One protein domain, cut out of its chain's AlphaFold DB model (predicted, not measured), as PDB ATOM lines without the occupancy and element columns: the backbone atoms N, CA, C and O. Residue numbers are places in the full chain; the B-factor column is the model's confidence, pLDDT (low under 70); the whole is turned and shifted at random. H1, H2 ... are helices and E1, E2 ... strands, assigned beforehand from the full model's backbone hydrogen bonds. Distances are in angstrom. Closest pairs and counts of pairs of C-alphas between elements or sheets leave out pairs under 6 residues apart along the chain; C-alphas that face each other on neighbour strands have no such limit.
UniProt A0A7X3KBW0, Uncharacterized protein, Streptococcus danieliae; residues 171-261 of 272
ATOM      1  N   LEU A 171      86.093 121.040  94.577       82.50
ATOM      2  CA  LEU A 171      86.300 122.489  94.657       82.50
ATOM      3  C   LEU A 171      87.793 122.852  94.553       82.50
ATOM      4  O   LEU A 171      88.153 123.857  93.959       82.50
ATOM      5  N   HIS A 172      88.674 122.027  95.114       78.56
ATOM      6  CA  HIS A 172      90.114 122.283  95.146       78.56
ATOM      7  C   HIS A 172      90.760 122.248  93.762       78.56
ATOM      8  O   HIS A 172      91.621 123.075  93.489       78.56
ATOM      9  N   VAL A 173      90.309 121.329  92.908       81.56
ATOM     10  CA  VAL A 173      90.786 121.193  91.528       81.56
ATOM     11  C   VAL A 173      90.140 122.255  90.640       81.56
ATOM     12  O   VAL A 173      90.821 122.954  89.897       81.56
ATOM     13  N   ASP A 174      88.824 122.436  90.756       84.88
ATOM     14  CA  ASP A 174      88.082 123.321  89.860       84.88
ATOM     15  C   ASP A 174      88.413 124.805  90.077       84.88
ATOM     16  O   ASP A 174      88.296 125.602  89.148       84.88
ATOM     17  N   VAL A 175      88.871 125.198  91.270       85.44
ATOM     18  CA  VAL A 175      89.290 126.581  91.554       85.44
ATOM     19  C   VAL A 175      90.565 126.986  90.799       85.44
ATOM     20  O   VAL A 175      90.752 128.176  90.526       85.44
ATOM     21  N   GLU A 176      91.405 126.022  90.414       85.19
ATOM     22  CA  GLU A 176      92.643 126.261  89.658       85.19
ATOM     23  C   GLU A 176      92.409 126.479  88.151       85.19
ATOM     24  O   GLU A 176      93.331 126.883  87.440       85.19
ATOM     25  N   GLU A 177      91.181 126.279  87.654       86.31
ATOM     26  CA  GLU A 177      90.818 126.577  86.264       86.31
ATOM     27  C   GLU A 177      91.065 128.065  85.944       86.31
ATOM     28  O   GLU A 177      90.666 128.968  86.691       86.31
ATOM     29  N   ARG A 178      91.761 128.310  84.827       87.19
ATOM     30  CA  ARG A 178      92.241 129.645  84.436       87.19
ATOM     31  C   ARG A 178      91.132 130.479  83.808       87.19
ATOM     32  O   ARG A 178      91.089 131.689  84.019       87.19
ATOM     33  N   ASP A 179      90.249 129.833  83.051       90.50
ATOM     34  CA  ASP A 179      89.074 130.475  82.471       90.50
ATOM     35  C   ASP A 179      88.025 130.712  83.568       90.50
ATOM     36  O   ASP A 179      87.455 129.773  84.130       90.50
ATOM     37  N   ALA A 180      87.773 131.985  83.882       86.62
ATOM     38  CA  ALA A 180      86.866 132.381  84.951       86.62
ATOM     39  C   ALA A 180      85.416 131.931  84.705       86.62
ATOM     40  O   ALA A 180      84.758 131.487  85.650       86.62
ATOM     41  N   ASP A 181      84.939 131.990  83.461       87.19
ATOM     42  CA  ASP A 181      83.569 131.611  83.110       87.19
ATOM     43  C   ASP A 181      83.397 130.100  83.193       87.19
ATOM     44  O   ASP A 181      82.424 129.594  83.767       87.19
ATOM     45  N   LYS A 182      84.376 129.360  82.669       89.44
ATOM     46  CA  LYS A 182      84.392 127.899  82.739       89.44
ATOM     47  C   LYS A 182      84.498 127.413  84.183       89.44
ATOM     48  O   LYS A 182      83.741 126.525  84.578       89.44
ATOM     49  N   ARG A 183      85.368 128.038  84.982       88.69
ATOM     50  CA  ARG A 183      85.512 127.784  86.419       88.69
ATOM     51  C   ARG A 183      84.197 128.004  87.155       88.69
ATOM     52  O   ARG A 183      83.723 127.113  87.853       88.69
ATOM     53  N   MET A 184      83.583 129.173  86.977       87.38
ATOM     54  CA  MET A 184      82.346 129.535  87.668       87.38
ATOM     55  C   MET A 184      81.198 128.589  87.314       87.38
ATOM     56  O   MET A 184      80.475 128.149  88.209       87.38
ATOM     57  N   ARG A 185      81.042 128.238  86.030       88.62
ATOM     58  CA  ARG A 185      80.009 127.293  85.577       88.62
ATOM     59  C   ARG A 185      80.226 125.899  86.148       88.62
ATOM     60  O   ARG A 185      79.276 125.319  86.666       88.62
ATOM     61  N   ARG A 186      81.456 125.382  86.085       89.62
ATOM     62  CA  ARG A 186      81.790 124.044  86.584       89.62
ATOM     63  C   ARG A 186      81.554 123.935  88.090       89.62
ATOM     64  O   ARG A 186      80.854 123.027  88.529       89.62
ATOM     65  N   ILE A 187      82.049 124.902  88.866       89.94
ATOM     66  CA  ILE A 187      81.851 124.918  90.320       89.94
ATOM     67  C   ILE A 187      80.360 125.000  90.655       89.94
ATOM     68  O   ILE A 187      79.886 124.207  91.460       89.94
ATOM     69  N   ASN A 188      79.599 125.904  90.026       90.44
ATOM     70  CA  ASN A 188      78.159 126.030  90.284       90.44
ATOM     71  C   ASN A 188      77.377 124.744  89.973       90.44
ATOM     72  O   ASN A 188      76.484 124.373  90.735       90.44
ATOM     73  N   GLN A 189      77.720 124.059  88.880       90.56
ATOM     74  CA  GLN A 189      77.089 122.796  88.489       90.56
ATOM     75  C   GLN A 189      77.352 121.669  89.491       90.56
ATOM     76  O   GLN A 189      76.457 120.865  89.739       90.56
ATOM     77  N   ASN A 190      78.549 121.624  90.073       89.62
ATOM     78  CA  ASN A 190      78.939 120.554  90.988       89.62
ATOM     79  C   ASN A 190      78.557 120.850  92.448       89.62
ATOM     80  O   ASN A 190      78.232 119.938  93.201       89.62
ATOM     81  N   VAL A 191      78.558 122.122  92.865       89.75
ATOM     82  CA  VAL A 191      78.296 122.511  94.260       89.75
ATOM     83  C   VAL A 191      76.806 122.612  94.595       89.75
ATOM     84  O   VAL A 191      76.427 122.432  95.753       89.75
ATOM     85  N   VAL A 192      75.949 122.909  93.612       91.06
ATOM     86  CA  VAL A 192      74.494 123.003  93.791       91.06
ATOM     87  C   VAL A 192      73.826 121.781  93.171       91.06
ATOM     88  O   VAL A 192      73.994 121.495  91.985       91.06
ATOM     89  N   LYS A 193      72.996 121.085  93.954       91.31
ATOM     90  CA  LYS A 193      72.248 119.913  93.479       91.31
ATOM     91  C   LYS A 193      71.264 120.302  92.373       91.31
ATOM     92  O   LYS A 193      70.639 121.364  92.434       91.31
ATOM     93  N   GLN A 194      71.085 119.416  91.390       88.00
ATOM     94  CA  GLN A 194      70.326 119.672  90.152       88.00
ATOM     95  C   GLN A 194      68.944 120.309  90.377       88.00
ATOM     96  O   GLN A 194      68.571 121.243  89.666       88.00
ATOM     97  N   ASP A 195      68.215 119.874  91.408       86.94
ATOM     98  CA  ASP A 195      66.875 120.375  91.749       86.94
ATOM     99  C   ASP A 195      66.820 121.877  92.084       86.94
ATOM    100  O   ASP A 195      65.741 122.484  92.024       86.94
ATOM    101  N   TYR A 196      67.962 122.473  92.446       88.19
ATOM    102  CA  TYR A 196      68.083 123.858  92.902       88.19
ATOM    103  C   TYR A 196      68.972 124.737  92.009       88.19
ATOM    104  O   TYR A 196      68.984 125.946  92.213       88.19
ATOM    105  N   GLN A 197      69.633 124.197  90.976       87.31
ATOM    106  CA  GLN A 197      70.550 124.951  90.095       87.31
ATOM    107  C   GLN A 197      69.909 126.132  89.344       87.31
ATOM    108  O   GLN A 197      70.608 127.026  88.890       87.31
ATOM    109  N   GLY A 198      68.582 126.161  89.185       84.38
ATOM    110  CA  GLY A 198      67.875 127.296  88.567       84.38
ATOM    111  C   GLY A 198      67.439 128.388  89.546       84.38
ATOM    112  O   GLY A 198      66.713 129.299  89.152       84.38
ATOM    113  N   ILE A 199      67.781 128.241  90.827       88.06
ATOM    114  CA  ILE A 199      67.308 129.083  91.933       88.06
ATOM    115  C   ILE A 199      68.471 129.474  92.847       88.06
ATOM    116  O   ILE A 199      68.475 130.573  93.383       88.06
ATOM    117  N   VAL A 200      69.426 128.576  93.080       89.62
ATOM    118  CA  VAL A 200      70.565 128.785  93.974       89.62
ATOM    119  C   VAL A 200      71.837 128.856  93.149       89.62
ATOM    120  O   VAL A 200      72.041 128.044  92.252       89.62
ATOM    121  N   GLU A 201      72.690 129.813  93.487       91.75
ATOM    122  CA  GLU A 201      73.984 130.031  92.848       91.75
ATOM    123  C   GLU A 201      75.035 130.341  93.916       91.75
ATOM    124  O   GLU A 201      74.782 131.058  94.891       91.75
ATOM    125  N   LEU A 202      76.235 129.810  93.716       90.62
ATOM    126  CA  LEU A 202      77.451 130.301  94.337       90.62
ATOM    127  C   LEU A 202      77.863 131.600  93.636       90.62
ATOM    128  O   LEU A 202      78.522 131.573  92.597       90.62
ATOM    129  N   SER A 203      77.455 132.736  94.200       87.00
ATOM    130  CA  SER A 203      77.710 134.044  93.587       87.00
ATOM    131  C   SER A 203      79.091 134.600  93.929       87.00
ATOM    132  O   SER A 203      79.646 135.361  93.145       87.00
ATOM    133  N   PHE A 204      79.655 134.243  95.090       86.19
ATOM    134  CA  PHE A 204      81.010 134.662  95.452       86.19
ATOM    135  C   PHE A 204      81.831 133.512  96.015       86.19
ATOM    136  O   PHE A 204      81.364 132.741  96.857       86.19
ATOM    137  N   LEU A 205      83.085 133.458  95.582       87.75
ATOM    138  CA  LEU A 205      84.122 132.603  96.132       87.75
ATOM    139  C   LEU A 205      85.269 133.501  96.601       87.75
ATOM    140  O   LEU A 205      86.147 133.863  95.818       87.75
ATOM    141  N   ASN A 206      85.260 133.869  97.880       86.19
ATOM    142  CA  ASN A 206      86.318 134.703  98.445       86.19
ATOM    143  C   ASN A 206      87.463 133.809  98.919       86.19
ATOM    144  O   ASN A 206      87.231 132.856  99.662       86.19
ATOM    145  N   ARG A 207      88.696 134.126  98.515       86.62
ATOM    146  CA  ARG A 207      89.907 133.399  98.904       86.62
ATOM    147  C   ARG A 207      90.735 134.256  99.854       86.62
ATOM    148  O   ARG A 207      91.165 135.343  99.488       86.62
ATOM    149  N   GLU A 208      90.979 133.741 101.047       84.62
ATOM    150  CA  GLU A 208      91.891 134.314 102.030       84.62
ATOM    151  C   GLU A 208      93.155 133.454 102.077       84.62
ATOM    152  O   GLU A 208      93.080 132.232 102.230       84.62
ATOM    153  N   VAL A 209      94.317 134.081 101.897       81.75
ATOM    154  CA  VAL A 209      95.618 133.410 101.933       81.75
ATOM    155  C   VAL A 209      96.395 133.967 103.109       81.75
ATOM    156  O   VAL A 209      96.639 135.170 103.185       81.75
ATOM    157  N   ARG A 210      96.786 133.085 104.026       78.56
ATOM    158  CA  ARG A 210      97.706 133.424 105.101       78.56
ATOM    159  C   ARG A 210      99.118 133.089 104.647       78.56
ATOM    160  O   ARG A 210      99.414 131.933 104.350       78.56
ATOM    161  N   THR A 211      99.968 134.104 104.594       77.88
ATOM    162  CA  THR A 211     101.395 133.973 104.292       77.88
ATOM    163  C   THR A 211     102.200 133.979 105.582       77.88
ATOM    164  O   THR A 211     102.002 134.849 106.433       77.88
ATOM    165  N   GLU A 212     103.133 133.047 105.709       79.12
ATOM    166  CA  GLU A 212     104.128 133.012 106.776       79.12
ATOM    167  C   GLU A 212     105.516 133.317 106.212       79.12
ATOM    168  O   GLU A 212     105.803 133.095 105.033       79.12
ATOM    169  N   ILE A 213     106.384 133.862 107.065       75.62
ATOM    170  CA  ILE A 213     107.787 134.100 106.734       75.62
ATOM    171  C   ILE A 213     108.569 132.897 107.250       75.62
ATOM    172  O   ILE A 213     108.813 132.774 108.450       75.62
ATOM    173  N   GLY A 214     108.950 132.007 106.339       64.81
ATOM    174  CA  GLY A 214     109.837 130.893 106.645       64.81
ATOM    175  C   GLY A 214     111.291 131.354 106.591       64.81
ATOM    176  O   GLY A 214     111.725 131.938 105.596       64.81
ATOM    177  N   SER A 215     112.065 131.090 107.642       60.09
ATOM    178  CA  SER A 215     113.524 131.196 107.581       60.09
ATOM    179  C   SER A 215     114.102 129.854 107.146       60.09
ATOM    180  O   SER A 215     114.035 128.883 107.905       60.09
ATOM    181  N   LYS A 216     114.700 129.782 105.954       58.00
ATOM    182  CA  LYS A 216     115.543 128.635 105.602       58.00
ATOM    183  C   LYS A 216     116.862 128.776 106.357       58.00
ATOM    184  O   LYS A 216     117.722 129.569 105.979       58.00
ATOM    185  N   VAL A 217     117.025 128.004 107.429       54.28
ATOM    186  CA  VAL A 217     118.347 127.786 108.027       54.28
ATOM    187  C   VAL A 217     119.054 126.757 107.153       54.28
ATOM    188  O   VAL A 217     118.913 125.552 107.338       54.28
ATOM    189  N   VAL A 218     119.750 127.233 106.125       55.88
ATOM    190  CA  VAL A 218     120.696 126.394 105.387       55.88
ATOM    191  C   VAL A 218     121.900 126.191 106.308       55.88
ATOM    192  O   VAL A 218     122.391 127.162 106.878       55.88
ATOM    193  N   TRP A 219     122.395 124.958 106.448       51.47
ATOM    194  CA  TRP A 219     123.633 124.612 107.176       51.47
ATOM    195  C   TRP A 219     124.900 125.138 106.459       51.47
ATOM    196  O   TRP A 219     125.912 124.458 106.336       51.47
ATOM    197  N   SER A 220     124.838 126.354 105.924       58.31
ATOM    198  CA  SER A 220     125.894 127.040 105.195       58.31
ATOM    199  C   SER A 220     126.140 128.393 105.854       58.31
ATOM    200  O   SER A 220     125.224 128.987 106.413       58.31
ATOM    201  N   ARG A 221     127.373 128.910 105.772       51.44
ATOM    202  CA  ARG A 221     127.824 130.196 106.353       51.44
ATOM    203  C   ARG A 221     127.154 131.450 105.740       51.44
ATOM    204  O   ARG A 221     127.743 132.526 105.758       51.44
ATOM    205  N   ARG A 222     125.957 131.340 105.160       57.50
ATOM    206  CA  ARG A 222     125.181 132.462 104.612       57.50
ATOM    207  C   ARG A 222     124.073 132.872 105.577       57.50
ATOM    208  O   ARG A 222     123.544 132.049 106.316       57.50
ATOM    209  N   ALA A 223     123.731 134.159 105.555       59.97
ATOM    210  CA  ALA A 223     122.604 134.695 106.310       59.97
ATOM    211  C   ALA A 223     121.303 133.939 105.956       59.97
ATOM    212  O   ALA A 223     121.130 133.558 104.795       59.97
ATOM    213  N   PRO A 224     120.400 133.712 106.928       60.94
ATOM    214  CA  PRO A 224     119.174 132.957 106.698       60.94
ATOM    215  C   PRO A 224     118.305 133.651 105.647       60.94
ATOM    216  O   PRO A 224     117.938 134.819 105.794       60.94
ATOM    217  N   GLU A 225     117.962 132.915 104.594       66.69
ATOM    218  CA  GLU A 225     117.083 133.399 103.534       66.69
ATOM    219  C   GLU A 225     115.638 133.404 104.051       66.69
ATOM    220  O   GLU A 225     115.127 132.386 104.536       66.69
ATOM    221  N   ARG A 226     114.991 134.575 104.009       69.56
ATOM    222  CA  ARG A 226     113.584 134.745 104.391       69.56
ATOM    223  C   ARG A 226     112.726 134.603 103.145       69.56
ATOM    224  O   ARG A 226     112.851 135.406 102.227       69.56
ATOM    225  N   VAL A 227     111.847 133.609 103.134       74.19
ATOM    226  CA  VAL A 227     110.937 133.355 102.015       74.19
ATOM    227  C   VAL A 227     109.504 133.555 102.493       74.19
ATOM    228  O   VAL A 227     109.114 133.040 103.541       74.19
ATOM    229  N   PHE A 228     108.720 134.317 101.728       73.44
ATOM    230  CA  PHE A 228     107.273 134.385 101.913       73.44
ATOM    231  C   PHE A 228     106.648 133.104 101.366       73.44
ATOM    232  O   PHE A 228     106.838 132.777 100.194       73.44
ATOM    233  N   GLN A 229     105.915 132.380 102.206       71.56
ATOM    234  CA  GLN A 229     105.265 131.133 101.819       71.56
ATOM    235  C   GLN A 229     103.812 131.110 102.296       71.56
ATOM    236  O   GLN A 229     103.518 131.404 103.452       71.56
ATOM    237  N   ASP A 230     102.893 130.733 101.408       76.69
ATOM    238  CA  ASP A 230     101.482 130.532 101.743       76.69
ATOM    239  C   ASP A 230     101.337 129.344 102.713       76.69
ATOM    240  O   ASP A 230     101.571 128.196 102.323       76.69
ATOM    241  N   SER A 231     100.938 129.596 103.962       69.25
ATOM    242  CA  SER A 231     100.779 128.563 104.995       69.25
ATOM    243  C   SER A 231      99.370 127.974 105.039       69.25
ATOM    244  O   SER A 231      99.199 126.774 105.262       69.25
ATOM    245  N   ALA A 232      98.346 128.790 104.779       74.94
ATOM    246  CA  ALA A 232      96.957 128.346 104.774       74.94
ATOM    247  C   ALA A 232      96.126 129.108 103.740       74.94
ATOM    248  O   ALA A 232      96.256 130.322 103.586       74.94
ATOM    249  N   VAL A 233      95.231 128.391 103.060       80.44
ATOM    250  CA  VAL A 233      94.270 128.986 102.129       80.44
ATOM    251  C   VAL A 233      92.864 128.648 102.599       80.44
ATOM    252  O   VAL A 233      92.521 127.483 102.796       80.44
ATOM    253  N   GLN A 234      92.029 129.667 102.747       83.69
ATOM    254  CA  GLN A 234      90.654 129.526 103.189       83.69
ATOM    255  C   GLN A 234      89.696 130.113 102.154       83.69
ATOM    256  O   GLN A 234      89.905 131.215 101.654       83.69
ATOM    257  N   TYR A 235      88.628 129.381 101.850       84.88
ATOM    258  CA  TYR A 235      87.581 129.812 100.934       84.88
ATOM    259  C   TYR A 235      86.302 130.121 101.701       84.88
ATOM    260  O   TYR A 235      85.880 129.344 102.562       84.88
ATOM    261  N   TYR A 236      85.666 131.234 101.352       87.88
ATOM    262  CA  TYR A 236      84.325 131.589 101.793       87.88
ATOM    263  C   TYR A 236      83.395 131.569 100.587       87.88
ATOM    264  O   TYR A 236      83.483 132.413  99.694       87.88
ATOM    265  N   LEU A 237      82.515 130.577 100.570       89.56
ATOM    266  CA  LEU A 237      81.532 130.352  99.527       89.56
ATOM    267  C   LEU A 237      80.232 131.045  99.918       89.56
ATOM    268  O   LEU A 237      79.602 130.655 100.902       89.56
ATOM    269  N   VAL A 238      79.830 132.063  99.163       90.69
ATOM    270  CA  VAL A 238      78.600 132.821  99.410       90.69
ATOM    271  C   VAL A 238      77.520 132.346  98.449       90.69
ATOM    272  O   VAL A 238      77.553 132.645  97.254       90.69
ATOM    273  N   PHE A 239      76.543 131.625  98.990       90.19
ATOM    274  CA  PHE A 239      75.396 131.143  98.231       90.19
ATOM    275  C   PHE A 239      74.277 132.177  98.255       90.19
ATOM    276  O   PHE A 239      73.902 132.663  99.327       90.19
ATOM    277  N   LYS A 240      73.703 132.479  97.093       91.44
ATOM    278  CA  LYS A 240      72.497 133.298  96.960       91.44
ATOM    279  C   LYS A 240      71.330 132.469  96.453       91.44
ATOM    280  O   LYS A 240      71.503 131.519  95.694       91.44
ATOM    281  N   VAL A 241      70.131 132.851  96.882       89.88
ATOM    282  CA  VAL A 241      68.867 132.282  96.410       89.88
ATOM    283  C   VAL A 241      68.111 133.337  95.619       89.88
ATOM    284  O   VAL A 241      67.942 134.464  96.081       89.88
ATOM    285  N   TYR A 242      67.603 132.926  94.466       88.62
ATOM    286  CA  TYR A 242      66.796 133.689  93.529       88.62
ATOM    287  C   TYR A 242      65.424 133.009  93.384       88.62
ATOM    288  O   TYR A 242      65.185 132.272  92.421       88.62
ATOM    289  N   PRO A 243      64.490 133.212  94.334       76.88
ATOM    290  CA  PRO A 243      63.212 132.486  94.386       76.88
ATOM    291  C   PRO A 243      62.351 132.614  93.124       76.88
ATOM    292  O   PRO A 243      61.491 131.771  92.867       76.88
ATOM    293  N   PHE A 244      62.576 133.665  92.337       77.56
ATOM    294  CA  PHE A 244      61.833 133.960  91.117       77.56
ATOM    295  C   PHE A 244      62.703 133.916  89.847       77.56
ATOM    296  O   PHE A 244      62.237 134.349  88.792       77.56
ATOM    297  N   GLY A 245      63.925 133.378  89.935       73.81
ATOM    298  CA  GLY A 245      64.922 133.346  88.859       73.81
ATOM    299  C   GLY A 245      65.979 134.452  88.973       73.81
ATOM    300  O   GLY A 245      65.755 135.460  89.641       73.81
ATOM    301  N   PHE A 246      67.124 134.244  88.314       74.50
ATOM    302  CA  PHE A 246      68.371 135.017  88.463       74.50
ATOM    303  C   PHE A 246      68.279 136.522  88.161       74.50
ATOM    304  O   PHE A 246      69.127 137.289  88.594       74.50
ATOM    305  N   GLU A 247      67.229 136.965  87.474       68.50
ATOM    306  CA  GLU A 247      67.013 138.375  87.110       68.50
ATOM    307  C   GLU A 247      66.229 139.174  88.170       68.50
ATOM    308  O   GLU A 247      65.832 140.313  87.937       68.50
ATOM    309  N   ARG A 248      65.910 138.569  89.320       68.50
ATOM    310  CA  ARG A 248      64.993 139.138  90.321       68.50
ATOM    311  C   ARG A 248      65.624 139.191  91.714       68.50
ATOM    312  O   ARG A 248      66.806 138.919  91.894       68.50
ATOM    313  N   LEU A 249      64.803 139.563  92.702       77.31
ATOM    314  CA  LEU A 249      65.129 139.602  94.131       77.31
ATOM    315  C   LEU A 249      65.985 138.403  94.557       77.31
ATOM    316  O   LEU A 249      65.617 137.257  94.291       77.31
ATOM    317  N   SER A 250      67.086 138.690  95.252       84.50
ATOM    318  CA  SER A 250      67.994 137.684  95.794       84.50
ATOM    319  C   SER A 250      68.313 137.952  97.258       84.50
ATOM    320  O   SER A 250      68.242 139.089  97.727       84.50
ATOM    321  N   TYR A 251      68.665 136.896  97.981       87.38
ATOM    322  CA  TYR A 251      69.166 136.992  99.348       87.38
ATOM    323  C   TYR A 251      70.262 135.955  99.589       87.38
ATOM    324  O   TYR A 251      70.314 134.914  98.928       87.38
ATOM    325  N   THR A 252      71.150 136.243 100.540       88.50
ATOM    326  CA  THR A 252      72.214 135.317 100.944       88.50
ATOM    327  C   THR A 252      71.613 134.144 101.712       88.50
ATOM    328  O   THR A 252      70.927 134.339 102.713       88.50
ATOM    329  N   LEU A 253      71.883 132.928 101.244       86.88
ATOM    330  CA  LEU A 253      71.435 131.684 101.861       86.88
ATOM    331  C   LEU A 253      72.311 131.308 103.054       86.88
ATOM    332  O   LEU A 253      71.826 131.127 104.166       86.88
ATOM    333  N   ILE A 254      73.605 131.147 102.788       87.56
ATOM    334  CA  ILE A 254      74.613 130.714 103.748       87.56
ATOM    335  C   ILE A 254      75.998 131.098 103.225       87.56
ATOM    336  O   ILE A 254      76.218 131.189 102.014       87.56
ATOM    337  N   ILE A 255      76.930 131.306 104.153       87.50
ATOM    338  CA  ILE A 255      78.353 131.421 103.858       87.50
ATOM    339  C   ILE A 255      79.021 130.149 104.366       87.50
ATOM    340  O   ILE A 255      79.031 129.897 105.571       87.50
ATOM    341  N   VAL A 256      79.561 129.339 103.458       86.06
ATOM    342  CA  VAL A 256      80.275 128.109 103.817       86.06
ATOM    343  C   VAL A 256      81.770 128.388 103.825       86.06
ATOM    344  O   VAL A 256      82.329 128.883 102.848       86.06
ATOM    345  N   LYS A 257      82.424 128.060 104.939       85.62
ATOM    346  CA  LYS A 257      83.873 128.169 105.100       85.62
ATOM    347  C   LYS A 257      84.523 126.821 104.793       85.62
ATOM    348  O   LYS A 257      84.235 125.834 105.466       85.62
ATOM    349  N   VAL A 258      85.425 126.794 103.815       82.50
ATOM    350  CA  VAL A 258      86.196 125.604 103.425       82.50
ATOM    351  C   VAL A 258      87.681 125.895 103.600       82.50
ATOM    352  O   VAL A 258      88.183 126.912 103.128       82.50
ATOM    353  N   ASN A 259      88.394 125.008 104.294       75.12
ATOM    354  CA  ASN A 259      89.822 125.166 104.554       75.12
ATOM    355  C   ASN A 259      90.650 124.222 103.670       75.12
ATOM    356  O   ASN A 259      90.411 123.011 103.652       75.12
ATOM    357  N   GLN A 260      91.646 124.769 102.975       69.62
ATOM    358  CA  GLN A 260      92.704 124.020 102.311       69.62
ATOM    359  C   GLN A 260      93.917 123.922 103.240       69.62
ATOM    360  O   GLN A 260      94.826 124.749 103.198       69.62
ATOM    361  N   ASN A 261      93.967 122.860 104.047       57.59
ATOM    362  CA  ASN A 261      95.192 122.523 104.765       57.59
ATOM    363  C   ASN A 261      96.196 121.923 103.774       57.59
ATOM    364  O   ASN A 261      96.121 120.723 103.483       57.59
TER     365      ASN A 261
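What this domain is: This is residues 171 to 261 of the 272 residues of an uncharacterized protein of Streptococcus danieliae (UniProt A0A7X3KBW0). A long, twisted hairpin of two strands, E1 and E2, makes the length of the domain; a shorter third strand, E3, runs beside E2 along one part of it, and the hairpin's end round Arg 221 reaches far beyond E3. Near the other end, helix H2 crosses over E1 on one face of the sheet, and the very short H1, next to H2, only grazes the sheet. The printed part has 91 residues with two named helices and three named strands, in the order H1 H2 E1 E2 E3, of mixed class; the sheet, order E1 - E2 - E3, is antiparallel throughout. The whole is extended, with a radius of gyration of the C-alphas of 19.2 A and spans of 68 by 22 by 19 A.

How they stand to each other: E1, residues 200 to 216, and E2, residues 225 to 241, form a hairpin, antiparallel at 168 degrees between their directions. Across it N 208 and O 234 are 2.8 A apart and N 216 and O 225 are 3.0 A apart, both within hydrogen-bond range. E2 and E3, residues 251 to 260, form a second hairpin, antiparallel at 152 degrees, with N 235 and O 258 within hydrogen-bond range at 2.8 A. The three make a meander, each strand the antiparallel neighbour of the one before; E1 and E3 are its edge strands. H2, residues 180 to 191, is on the sheet at a height of 9.3 A over it. It lies over E1, and only just not over E2: 5 of its 12 C-alphas fall on E1 and 2 on E2. It runs across the strands, at 72 degrees to E1 on the local plane. The closest C-alphas of H2 and E1, those of Asn 188 and Leu 202, are 5.9 A apart. H1, residues 171 to 174, only grazes the sheet, with residues 171 to 172. H2 touches H1 with residues 183 to 187 alone; the closest C-alphas, of Asp 174 and Arg 183, are 6.2 A apart. In H2 every O i to N i+4 pair is within hydrogen-bond range; H1 is too short for such a pair, and its one O i to N i+3 pair is not within range.

Where its parts are: E1 runs 46.5 A from C-alpha 200 at (70.565, 128.785, 93.974) to C-alpha 216 at (115.543, 128.635, 105.602). E2 is 48.8 A long and E3 27.0 A, ending at C-alpha 260 at (92.704, 124.020, 102.311). H2 is 16.0 A long and H1 5.2 A.

The domain as a whole: The C-alphas of Arg 221 and Phe 244, the two farthest apart, are 67.8 A from each other. The printed part has no cut and no long link; the link from H1 to H2 is tight. The mean pLDDT of the printed part is 80.2, and it is under 70 at residues 214 to 226, 231, 247 to 248 and 260 to 261.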